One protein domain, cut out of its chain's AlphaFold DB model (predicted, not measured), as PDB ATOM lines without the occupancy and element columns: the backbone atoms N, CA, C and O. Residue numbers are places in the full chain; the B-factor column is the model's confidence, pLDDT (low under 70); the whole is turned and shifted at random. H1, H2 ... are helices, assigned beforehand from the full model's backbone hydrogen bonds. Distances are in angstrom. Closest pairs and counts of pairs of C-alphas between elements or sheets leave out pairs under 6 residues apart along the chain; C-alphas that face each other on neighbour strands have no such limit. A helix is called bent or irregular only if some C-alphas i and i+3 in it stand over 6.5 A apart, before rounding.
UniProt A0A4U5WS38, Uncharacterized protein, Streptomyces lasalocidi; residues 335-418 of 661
ATOM      1  N   THR A 335     -32.754  34.095   4.452       84.81
ATOM      2  CA  THR A 335     -32.311  35.187   3.579       84.81
ATOM      3  C   THR A 335     -30.903  35.663   3.938       84.81
ATOM      4  O   THR A 335     -30.038  35.712   3.065       84.81
ATOM      5  N   GLU A 336     -30.630  35.900   5.225       87.38
ATOM      6  CA  GLU A 336     -29.314  36.330   5.717       87.38
ATOM      7  C   GLU A 336     -28.218  35.299   5.412       87.38
ATOM      8  O   GLU A 336     -27.122  35.659   4.971       87.38
ATOM      9  N   VAL A 337     -28.509  34.006   5.603       91.38
ATOM     10  CA  VAL A 337     -27.548  32.928   5.318       91.38
ATOM     11  C   VAL A 337     -27.212  32.879   3.827       91.38
ATOM     12  O   VAL A 337     -26.033  32.834   3.467       91.38
ATOM     13  N   ARG A 338     -28.221  32.945   2.949       88.88
ATOM     14  CA  ARG A 338     -28.013  32.912   1.492       88.88
ATOM     15  C   ARG A 338     -27.230  34.122   0.996       88.88
ATOM     16  O   ARG A 338     -26.336  33.969   0.156       88.88
ATOM     17  N   GLU A 339     -27.525  35.312   1.515       84.19
ATOM     18  CA  GLU A 339     -26.799  36.542   1.183       84.19
ATOM     19  C   GLU A 339     -25.331  36.478   1.620       84.19
ATOM     20  O   GLU A 339     -24.426  36.785   0.830       84.19
ATOM     21  N   ALA A 340     -25.073  36.031   2.851       89.00
ATOM     22  CA  ALA A 340     -23.724  35.896   3.387       89.00
ATOM     23  C   ALA A 340     -22.911  34.839   2.622       89.00
ATOM     24  O   ALA A 340     -21.780  35.113   2.215       89.00
ATOM     25  N   SER A 341     -23.495  33.670   2.346       90.94
ATOM     26  CA  SER A 341     -22.864  32.609   1.550       90.94
ATOM     27  C   SER A 341     -22.559  33.068   0.123       90.94
ATOM     28  O   SER A 341     -21.470  32.828  -0.395       90.94
ATOM     29  N   THR A 342     -23.479  33.807  -0.499       86.44
ATOM     30  CA  THR A 342     -23.271  34.378  -1.839       86.44
ATOM     31  C   THR A 342     -22.123  35.371  -1.861       86.44
ATOM     32  O   THR A 342     -21.249  35.311  -2.731       86.44
ATOM     33  N   THR A 343     -22.089  36.257  -0.869       84.56
ATOM     34  CA  THR A 343     -21.002  37.222  -0.700       84.56
ATOM     35  C   THR A 343     -19.665  36.507  -0.511       84.56
ATOM     36  O   THR A 343     -18.687  36.863  -1.170       84.56
ATOM     37  N   ALA A 344     -19.631  35.451   0.307       89.50
ATOM     38  CA  ALA A 344     -18.440  34.644   0.535       89.50
ATOM     39  C   ALA A 344     -17.924  33.988  -0.759       89.50
ATOM     40  O   ALA A 344     -16.730  34.078  -1.048       89.50
ATOM     41  N   VAL A 345     -18.792  33.393  -1.588       90.06
ATOM     42  CA  VAL A 345     -18.373  32.794  -2.874       90.06
ATOM     43  C   VAL A 345     -17.787  33.849  -3.811       90.06
ATOM     44  O   VAL A 345     -16.682  33.659  -4.322       90.06
ATOM     45  N   HIS A 346     -18.472  34.980  -4.002       85.06
ATOM     46  CA  HIS A 346     -17.976  36.061  -4.862       85.06
ATOM     47  C   HIS A 346     -16.644  36.642  -4.367       85.06
ATOM     48  O   HIS A 346     -15.785  36.984  -5.177       85.06
ATOM     49  N   GLN A 347     -16.446  36.729  -3.051       85.25
ATOM     50  CA  GLN A 347     -15.216  37.253  -2.465       85.25
ATOM     51  C   GLN A 347     -14.050  36.255  -2.542       85.25
ATOM     52  O   GLN A 347     -12.911  36.641  -2.819       85.25
ATOM     53  N   HIS A 348     -14.300  34.977  -2.260       90.75
ATOM     54  CA  HIS A 348     -13.240  33.983  -2.098       90.75
ATOM     55  C   HIS A 348     -12.861  33.284  -3.403       90.75
ATOM     56  O   HIS A 348     -11.673  33.039  -3.629       90.75
ATOM     57  N   LEU A 349     -13.818  32.992  -4.288       91.25
ATOM     58  CA  LEU A 349     -13.564  32.187  -5.485       91.25
ATOM     59  C   LEU A 349     -12.534  32.812  -6.450       91.25
ATOM     60  O   LEU A 349     -11.646  32.079  -6.893       91.25
ATOM     61  N   PRO A 350     -12.542  34.132  -6.742       88.25
ATOM     62  CA  PRO A 350     -11.514  34.741  -7.592       88.25
ATOM     63  C   PRO A 350     -10.100  34.587  -7.015       88.25
ATOM     64  O   PRO A 350      -9.155  34.277  -7.744       88.25
ATOM     65  N   ARG A 351      -9.955  34.736  -5.691       89.62
ATOM     66  CA  ARG A 351      -8.681  34.519  -4.991       89.62
ATOM     67  C   ARG A 351      -8.245  33.054  -5.077       89.62
ATOM     68  O   ARG A 351      -7.075  32.793  -5.342       89.62
ATOM     69  N   LEU A 352      -9.161  32.103  -4.882       92.62
ATOM     70  CA  LEU A 352      -8.864  30.671  -5.016       92.62
ATOM     71  C   LEU A 352      -8.441  30.317  -6.449       92.62
ATOM     72  O   LEU A 352      -7.459  29.601  -6.633       92.62
ATOM     73  N   ARG A 353      -9.095  30.890  -7.468       91.38
ATOM     74  CA  ARG A 353      -8.728  30.713  -8.882       91.38
ATOM     75  C   ARG A 353      -7.291  31.166  -9.158       91.38
ATOM     76  O   ARG A 353      -6.544  30.441  -9.809       91.38
ATOM     77  N   GLN A 354      -6.879  32.320  -8.624       90.31
ATOM     78  CA  GLN A 354      -5.494  32.796  -8.745       90.31
ATOM     79  C   GLN A 354      -4.491  31.852  -8.068       90.31
ATOM     80  O   GLN A 354      -3.444  31.555  -8.644       90.31
ATOM     81  N   LEU A 355      -4.810  31.345  -6.871       92.19
ATOM     82  CA  LEU A 355      -3.952  30.392  -6.158       92.19
ATOM     83  C   LEU A 355      -3.795  29.073  -6.925       92.19
ATOM     84  O   LEU A 355      -2.678  28.573  -7.037       92.19
ATOM     85  N   ILE A 356      -4.881  28.546  -7.495       91.88
ATOM     86  CA  ILE A 356      -4.866  27.330  -8.321       91.88
ATOM     87  C   ILE A 356      -4.003  27.540  -9.571       91.88
ATOM     88  O   ILE A 356      -3.130  26.721  -9.854       91.88
ATOM     89  N   GLN A 357      -4.169  28.668 -10.269       90.75
ATOM     90  CA  GLN A 357      -3.363  29.010 -11.450       90.75
ATOM     91  C   GLN A 357      -1.870  29.159 -11.121       90.75
ATOM     92  O   GLN A 357      -1.002  28.742 -11.887       90.75
ATOM     93  N   GLU A 358      -1.535  29.778  -9.989       91.25
ATOM     94  CA  GLU A 358      -0.153  29.864  -9.511       91.25
ATOM     95  C   GLU A 358       0.435  28.495  -9.184       91.25
ATOM     96  O   GLU A 358       1.554  28.201  -9.603       91.25
ATOM     97  N   TRP A 359      -0.321  27.655  -8.483       92.44
ATOM     98  CA  TRP A 359       0.122  26.323  -8.100       92.44
ATOM     99  C   TRP A 359       0.331  25.417  -9.321       92.44
ATOM    100  O   TRP A 359       1.380  24.783  -9.431       92.44
ATOM    101  N   GLN A 360      -0.590  25.433 -10.289       91.50
ATOM    102  CA  GLN A 360      -0.487  24.664 -11.537       91.50
ATOM    103  C   GLN A 360       0.715  25.076 -12.390       91.50
ATOM    104  O   GLN A 360       1.358  24.222 -12.996       91.50
ATOM    105  N   ARG A 361       1.082  26.366 -12.402       89.50
ATOM    106  CA  ARG A 361       2.300  26.831 -13.094       89.50
ATOM    107  C   ARG A 361       3.582  26.235 -12.512       89.50
ATOM    108  O   ARG A 361       4.552  26.076 -13.246       89.50
ATOM    109  N   LEU A 362       3.594  25.922 -11.217       87.94
ATOM    110  CA  LEU A 362       4.730  25.283 -10.544       87.94
ATOM    111  C   LEU A 362       4.686  23.749 -10.622       87.94
ATOM    112  O   LEU A 362       5.718  23.112 -10.424       87.94
ATOM    113  N   HIS A 363       3.528  23.168 -10.950       86.38
ATOM    114  CA  HIS A 363       3.297  21.722 -11.021       86.38
ATOM    115  C   HIS A 363       2.710  21.322 -12.389       86.38
ATOM    116  O   HIS A 363       1.570  20.864 -12.468       86.38
ATOM    117  N   PRO A 364       3.473  21.471 -13.491       78.00
ATOM    118  CA  PRO A 364       2.973  21.253 -14.853       78.00
ATOM    119  C   PRO A 364       2.586  19.796 -15.163       78.00
ATOM    120  O   PRO A 364       1.972  19.536 -16.192       78.00
ATOM    121  N   THR A 365       2.953  18.843 -14.303       77.31
ATOM    122  CA  THR A 365       2.553  17.431 -14.413       77.31
ATOM    123  C   THR A 365       1.152  17.152 -13.870       77.31
ATOM    124  O   THR A 365       0.622  16.073 -14.119       77.31
ATOM    125  N   SER A 366       0.556  18.084 -13.122       77.50
ATOM    126  CA  SER A 366      -0.804  17.939 -12.601       77.50
ATOM    127  C   SER A 366      -1.837  18.365 -13.646       77.50
ATOM    128  O   SER A 366      -1.595  19.251 -14.468       77.50
ATOM    129  N   ASN A 367      -3.019  17.746 -13.608       79.25
ATOM    130  CA  ASN A 367      -4.103  18.078 -14.530       79.25
ATOM    131  C   ASN A 367      -4.492  19.559 -14.418       79.25
ATOM    132  O   ASN A 367      -4.648  20.106 -13.322       79.25
ATOM    133  N   THR A 368      -4.674  20.204 -15.572       84.12
ATOM    134  CA  THR A 368      -5.167  21.582 -15.621       84.12
ATOM    135  C   THR A 368      -6.650  21.595 -15.271       84.12
ATOM    136  O   THR A 368      -7.467  20.931 -15.899       84.12
ATOM    137  N   VAL A 369      -6.973  22.377 -14.255       87.50
ATOM    138  CA  VAL A 369      -8.300  22.576 -13.681       87.50
ATOM    139  C   VAL A 369      -8.561  24.071 -13.651       87.50
ATOM    140  O   VAL A 369      -7.760  24.826 -13.099       87.50
ATOM    141  N   VAL A 370      -9.682  24.491 -14.229       86.00
ATOM    142  CA  VAL A 370     -10.140  25.878 -14.193       86.00
ATOM    143  C   VAL A 370     -11.439  25.906 -13.394       86.00
ATOM    144  O   VAL A 370     -12.434  25.356 -13.863       86.00
ATOM    145  N   PRO A 371     -11.447  26.502 -12.188       86.06
ATOM    146  CA  PRO A 371     -12.675  26.671 -11.428       86.06
ATOM    147  C   PRO A 371     -13.703  27.494 -12.213       86.06
ATOM    148  O   PRO A 371     -13.317  28.519 -12.797       86.06
ATOM    149  N   PRO A 372     -14.987  27.101 -12.184       88.12
ATOM    150  CA  PRO A 372     -16.054  27.814 -12.877       88.12
ATOM    151  C   PRO A 372     -16.253  29.248 -12.336       88.12
ATOM    152  O   PRO A 372     -15.663  29.631 -11.312       88.12
ATOM    153  N   PRO A 373     -17.021  30.105 -13.034       84.38
ATOM    154  CA  PRO A 373     -17.412  31.420 -12.529       84.38
ATOM    155  C   PRO A 373     -18.259  31.318 -11.244       84.38
ATOM    156  O   PRO A 373     -18.928  30.305 -11.031       84.38
ATOM    157  N   PRO A 374     -18.274  32.360 -10.383       85.12
ATOM    158  CA  PRO A 374     -19.033  32.355  -9.125       85.12
ATOM    159  C   PRO A 374     -20.506  31.972  -9.282       85.12
ATOM    160  O   PRO A 374     -21.039  31.246  -8.455       85.12
ATOM    161  N   GLN A 375     -21.140  32.423 -10.364       81.69
ATOM    162  CA  GLN A 375     -22.541  32.147 -10.688       81.69
ATOM    163  C   GLN A 375     -22.827  30.646 -10.857       81.69
ATOM    164  O   GLN A 375     -23.789  30.129 -10.296       81.69
ATOM    165  N   GLU A 376     -21.959  29.924 -11.570       85.50
ATOM    166  CA  GLU A 376     -22.093  28.473 -11.756       85.50
ATOM    167  C   GLU A 376     -21.868  27.712 -10.445       85.50
ATOM    168  O   GLU A 376     -22.609  26.777 -10.146       85.50
ATOM    169  N   VAL A 377     -20.903  28.150  -9.626       90.31
ATOM    170  CA  VAL A 377     -20.667  27.575  -8.291       90.31
ATOM    171  C   VAL A 377     -21.879  27.783  -7.384       90.31
ATOM    172  O   VAL A 377     -22.323  26.844  -6.734       90.31
ATOM    173  N   LEU A 378     -22.439  28.994  -7.350       89.56
ATOM    174  CA  LEU A 378     -23.614  29.303  -6.534       89.56
ATOM    175  C   LEU A 378     -24.830  28.480  -6.942       89.56
ATOM    176  O   LEU A 378     -25.549  27.998  -6.073       89.56
ATOM    177  N   ARG A 379     -25.040  28.289  -8.245       87.56
ATOM    178  CA  ARG A 379     -26.116  27.440  -8.754       87.56
ATOM    179  C   ARG A 379     -25.946  25.989  -8.306       87.56
ATOM    180  O   ARG A 379     -26.890  25.409  -7.788       87.56
ATOM    181  N   ALA A 380     -24.746  25.428  -8.452       91.81
ATOM    182  CA  ALA A 380     -24.482  24.050  -8.045       91.81
ATOM    183  C   ALA A 380     -24.622  23.855  -6.521       91.81
ATOM    184  O   ALA A 380     -25.234  22.889  -6.071       91.81
ATOM    185  N   LEU A 381     -24.146  24.816  -5.721       93.19
ATOM    186  CA  LEU A 381     -24.345  24.816  -4.268       93.19
ATOM    187  C   LEU A 381     -25.829  24.918  -3.877       93.19
ATOM    188  O   LEU A 381     -26.247  24.287  -2.906       93.19
ATOM    189  N   ASP A 382     -26.627  25.703  -4.609       91.50
ATOM    190  CA  ASP A 382     -28.077  25.795  -4.403       91.50
ATOM    191  C   ASP A 382     -28.796  24.494  -4.785       91.50
ATOM    192  O   ASP A 382     -29.657  24.039  -4.033       91.50
ATOM    193  N   ASP A 383     -28.402  23.854  -5.890       91.38
ATOM    194  CA  ASP A 383     -28.930  22.554  -6.327       91.38
ATOM    195  C   ASP A 383     -28.656  21.439  -5.297       91.38
ATOM    196  O   ASP A 383     -29.438  20.494  -5.169       91.38
ATOM    197  N   GLU A 384     -27.584  21.570  -4.514       93.25
ATOM    198  CA  GLU A 384     -27.275  20.703  -3.372       93.25
ATOM    199  C   GLU A 384     -27.890  21.180  -2.042       93.25
ATOM    200  O   GLU A 384     -27.830  20.457  -1.047       93.25
ATOM    201  N   GLY A 385     -28.502  22.368  -1.995       92.94
ATOM    202  CA  GLY A 385     -29.109  22.953  -0.792       92.94
ATOM    203  C   GLY A 385     -28.108  23.478   0.244       92.94
ATOM    204  O   GLY A 385     -28.486  23.724   1.389       92.94
ATOM    205  N   LEU A 386     -26.837  23.649  -0.132       92.75
ATOM    206  CA  LEU A 386     -25.742  24.006   0.779       92.75
ATOM    207  C   LEU A 386     -25.715  25.493   1.162       92.75
ATOM    208  O   LEU A 386     -25.021  25.868   2.102       92.75
ATOM    209  N   LEU A 387     -26.472  26.344   0.464       92.19
ATOM    210  CA  LEU A 387     -26.527  27.787   0.735       92.19
ATOM    211  C   LEU A 387     -27.502  28.180   1.855       92.19
ATOM    212  O   LEU A 387     -27.524  29.348   2.238       92.19
ATOM    213  N   ASP A 388     -28.306  27.241   2.361       92.62
ATOM    214  CA  ASP A 388     -29.512  27.573   3.129       92.62
ATOM    215  C   ASP A 388     -29.354  27.406   4.654       92.62
ATOM    216  O   ASP A 388     -30.126  27.987   5.422       92.62
ATOM    217  N   PHE A 389     -28.366  26.627   5.112       93.06
ATOM    218  CA  PHE A 389     -28.235  26.196   6.514       93.06
ATOM    219  C   PHE A 389     -27.229  27.012   7.330       93.06
ATOM    220  O   PHE A 389     -27.547  27.460   8.431       93.06
ATOM    221  N   GLU A 390     -26.019  27.203   6.805       92.50
ATOM    222  CA  GLU A 390     -24.932  27.926   7.468       92.50
ATOM    223  C   GLU A 390     -24.166  28.782   6.456       92.50
ATOM    224  O   GLU A 390     -24.178  28.512   5.254       92.50
ATOM    225  N   VAL A 391     -23.496  29.832   6.941       92.50
ATOM    226  CA  VAL A 391     -22.676  30.689   6.077       92.50
ATOM    227  C   VAL A 391     -21.509  29.876   5.522       92.50
ATOM    228  O   VAL A 391     -20.713  29.322   6.283       92.50
ATOM    229  N   LEU A 392     -21.388  29.838   4.194       92.56
ATOM    230  CA  LEU A 392     -20.367  29.055   3.508       92.56
ATOM    231  C   LEU A 392     -18.955  29.533   3.880       92.56
ATOM    232  O   LEU A 392     -18.530  30.633   3.520       92.56
ATOM    233  N   SER A 393     -18.205  28.682   4.579       93.06
ATOM    234  CA  SER A 393     -16.812  28.958   4.932       93.06
ATOM    235  C   SER A 393     -15.872  28.738   3.742       93.06
ATOM    236  O   SER A 393     -16.158  27.966   2.824       93.06
ATOM    237  N   THR A 394     -14.699  29.382   3.760       93.75
ATOM    238  CA  THR A 394     -13.669  29.159   2.728       93.75
ATOM    239  C   THR A 394     -13.213  27.696   2.682       93.75
ATOM    240  O   THR A 394     -12.964  27.171   1.602       93.75
ATOM    241  N   GLU A 395     -13.129  27.029   3.835       93.81
ATOM    242  CA  GLU A 395     -12.773  25.608   3.928       93.81
ATOM    243  C   GLU A 395     -13.834  24.724   3.263       93.81
ATOM    244  O   GLU A 395     -13.495  23.914   2.403       93.81
ATOM    245  N   ALA A 396     -15.117  24.948   3.573       92.88
ATOM    246  CA  ALA A 396     -16.222  24.222   2.951       92.88
ATOM    247  C   ALA A 396     -16.246  24.418   1.427       92.88
ATOM    248  O   ALA A 396     -16.421  23.451   0.687       92.88
ATOM    249  N   LEU A 397     -15.991  25.642   0.949       95.12
ATOM    250  CA  LEU A 397     -15.882  25.935  -0.481       95.12
ATOM    251  C   LEU A 397     -14.712  25.184  -1.144       95.12
ATOM    252  O   LEU A 397     -14.885  24.643  -2.232       95.12
ATOM    253  N   ILE A 398     -13.536  25.112  -0.509       95.69
ATOM    254  CA  ILE A 398     -12.382  24.354  -1.035       95.69
ATOM    255  C   ILE A 398     -12.695  22.857  -1.101       95.69
ATOM    256  O   ILE A 398     -12.444  22.222  -2.127       95.69
ATOM    257  N   THR A 399     -13.272  22.295  -0.037       94.62
ATOM    258  CA  THR A 399     -13.684  20.887  -0.003       94.62
ATOM    259  C   THR A 399     -14.713  20.588  -1.089       94.62
ATOM    260  O   THR A 399     -14.577  19.598  -1.808       94.62
ATOM    261  N   TRP A 400     -15.696  21.472  -1.271       95.06
ATOM    262  CA  TRP A 400     -16.705  21.336  -2.316       95.06
ATOM    263  C   TRP A 400     -16.090  21.385  -3.723       95.06
ATOM    264  O   TRP A 400     -16.367  20.503  -4.537       95.06
ATOM    265  N   LEU A 401     -15.197  22.349  -3.992       95.44
ATOM    266  CA  LEU A 401     -14.468  22.443  -5.264       95.44
ATOM    267  C   LEU A 401     -13.659  21.168  -5.535       95.44
ATOM    268  O   LEU A 401     -13.606  20.707  -6.672       95.44
ATOM    269  N   SER A 402     -13.050  20.578  -4.505       94.44
ATOM    270  CA  SER A 402     -12.305  19.325  -4.635       94.44
ATOM    271  C   SER A 402     -13.195  18.137  -4.979       94.44
ATOM    272  O   SER A 402     -12.889  17.422  -5.935       94.44
ATOM    273  N   HIS A 403     -14.322  17.962  -4.283       93.38
ATOM    274  CA  HIS A 403     -15.279  16.893  -4.582       93.38
ATOM    275  C   HIS A 403     -15.858  16.982  -6.003       93.38
ATOM    276  O   HIS A 403     -16.134  15.950  -6.609       93.38
ATOM    277  N   HIS A 404     -15.972  18.191  -6.557       93.38
ATOM    278  CA  HIS A 404     -16.478  18.439  -7.911       93.38
ATOM    279  C   HIS A 404     -15.387  18.482  -8.995       93.38
ATOM    280  O   HIS A 404     -15.662  18.821 -10.144       93.38
ATOM    281  N   GLY A 405     -14.136  18.140  -8.664       92.56
ATOM    282  CA  GLY A 405     -13.032  18.118  -9.631       92.56
ATOM    283  C   GLY A 405     -12.552  19.506 -10.078       92.56
ATOM    284  O   GLY A 405     -11.804  19.623 -11.046       92.56
ATOM    285  N   HIS A 406     -12.945  20.561  -9.363       93.94
ATOM    286  CA  HIS A 406     -12.502  21.944  -9.558       93.94
ATOM    287  C   HIS A 406     -11.279  22.317  -8.700       93.94
ATOM    288  O   HIS A 406     -10.848  23.472  -8.703       93.94
ATOM    289  N   TRP A 407     -10.684  21.341  -8.013       93.88
ATOM    290  CA  TRP A 407      -9.413  21.464  -7.300       93.88
ATOM    291  C   TRP A 407      -8.391  20.454  -7.852       93.88
ATOM    292  O   TRP A 407      -8.756  19.293  -8.055       93.88
ATOM    293  N   PRO A 408      -7.123  20.836  -8.098       92.38
ATOM    294  CA  PRO A 408      -6.110  19.892  -8.575       92.38
ATOM    295  C   PRO A 408      -5.856  18.753  -7.574       92.38
ATOM    296  O   PRO A 408      -5.746  18.999  -6.376       92.38
ATOM    297  N   THR A 409      -5.704  17.519  -8.065       86.88
ATOM    298  CA  THR A 409      -5.624  16.297  -7.235       86.88
ATOM    299  C   THR A 409      -4.505  16.320  -6.186       86.88
ATOM    300  O   THR A 409      -4.718  15.843  -5.075       86.88
ATOM    301  N   ASP A 410      -3.346  16.911  -6.501       88.69
ATOM    302  CA  ASP A 410      -2.186  16.955  -5.591       88.69
ATOM    303  C   ASP A 410      -2.049  18.287  -4.836       88.69
ATOM    304  O   ASP A 410      -1.098  18.488  -4.076       88.69
ATOM    305  N   MET A 411      -2.969  19.228  -5.052       92.31
ATOM    306  CA  MET A 411      -2.924  20.526  -4.387       92.31
ATOM    307  C   MET A 411      -3.503  20.393  -2.970       92.31
ATOM    308  O   MET A 411      -4.658  19.985  -2.830       92.31
ATOM    309  N   PRO A 412      -2.767  20.768  -1.903       93.19
ATOM    310  CA  PRO A 412      -3.296  20.726  -0.540       93.19
ATOM    311  C   PRO A 412      -4.587  21.542  -0.406       93.19
ATOM    312  O   PRO A 412      -4.665  22.644  -0.945       93.19
ATOM    313  N   LEU A 413      -5.581  21.036   0.331       94.19
ATOM    314  CA  LEU A 413      -6.863  21.717   0.566       94.19
ATOM    315  C   LEU A 413      -6.680  22.909   1.522       94.19
ATOM    316  O   LEU A 413      -6.896  22.804   2.726       94.19
ATOM    317  N   SER A 414      -6.202  24.037   0.993       93.25
ATOM    318  CA  SER A 414      -5.911  25.243   1.768       93.25
ATOM    319  C   SER A 414      -5.903  26.508   0.909       93.25
ATOM    320  O   SER A 414      -5.490  26.490  -0.249       93.25
ATOM    321  N   ASP A 415      -6.289  27.641   1.499       91.50
ATOM    322  CA  ASP A 415      -6.156  28.981   0.912       91.50
ATOM    323  C   ASP A 415      -4.843  29.692   1.317       91.50
ATOM    324  O   ASP A 415      -4.576  30.833   0.905       91.50
ATOM    325  N   ARG A 416      -4.014  29.045   2.151       92.06
ATOM    326  CA  ARG A 416      -2.772  29.608   2.693       92.06
ATOM    327  C   ARG A 416      -1.596  29.320   1.768       92.06
ATOM    328  O   ARG A 416      -1.126  28.191   1.677       92.06
ATOM    329  N   ARG A 417      -1.010  30.373   1.187       90.81
ATOM    330  CA  ARG A 417       0.157  30.288   0.278       90.81
ATOM    331  C   ARG A 417       1.298  29.409   0.804       90.81
ATOM    332  O   ARG A 417       1.822  28.592   0.058       90.81
ATOM    333  N   ALA A 418       1.640  29.534   2.089       87.69
ATOM    334  CA  ALA A 418       2.704  28.744   2.710       87.69
ATOM    335  C   ALA A 418       2.409  27.232   2.704       87.69
ATOM    336  O   ALA A 418       3.315  26.437   2.480       87.69
TER     337      ALA A 418
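Overview. This is residues 335 to 418 of the 661 residues of an uncharacterized protein of Streptomyces lasalocidi (UniProt A0A4U5WS38). A long, bent helix, H1, runs the length of the domain, and the rest of the printed part folds back along it. A loop returns beside arm H1b to the short helix H2, which packs on arm H1a; the short helix H3 then stands across H1a, and the tail, residues 404 to 418, crosses over H1b without a named element. The printed part has 84 residues with three named helices, in the order H1, H2, H3, and no named strand; the class is all helix, with 48 of the 84 residues in helices. It is compact, with a radius of gyration of the C-alphas of 12.9 A, yet elongated in outline, spanning 42 by 23 by 17 A.

Along the chain. Find C-alpha 335 at (-32.311, 35.187, 3.579), where H1, residues 335 to 362, begins. By its hydrogen bonds it was assigned as one helix, but it is bent: C-alphas 347 and 350 are 6.8 A apart. Read it as two arms, H1a, residues 335 to 347, 18.2 A long, and H1b, residues 350 to 362, 19.0 A long and ending at (4.730, 25.283, -10.544). Go on to Pro 374, where H2, residues 374 to 383, begins; it is 14.2 A long from first to last C-alpha. Then look at H3, residues 394 to 403, 14.4 A long, whose last C-alpha is at (-15.279, 16.893, -4.582).

Arrangement. Start at the bend, where the lines of H1a and H1b stand at a shallow tilt of 34 degrees, only just short of steep. Look next at residues 342 to 346, with which alone H1a touches H2; the closest C-alphas are those of His 346 and Pro 374, 5.7 A apart. These two run opposite ways at a steep tilt of 39 degrees. H1a and H3 are close but not clearly touching, with the C-alphas of Ala 344 and Thr 394 the closest at 7.6 A, and their lines are about perpendicular at 75 degrees. H2 and H3 are near each other, with 5 pairs of C-alphas within 10 A. H1b is only just apart from H3, closest 8.3 A, and only just apart from H2, closest 8.0 A. In H1a, H1b, H2 and H3 every O i to N i+4 pair is within hydrogen-bond range.

Size, cuts and confidence. The two C-alphas farthest apart are those of Thr 335 and Thr 365, 43.1 A. The printed part has no cut. The link from H1 to H2, 11 residues, is long; the link from H2 to H3, 10 residues, is short but not tight. Look in the B-factor column for the model's confidence: the mean pLDDT of the printed part is 89.9, and no printed residue is under 70.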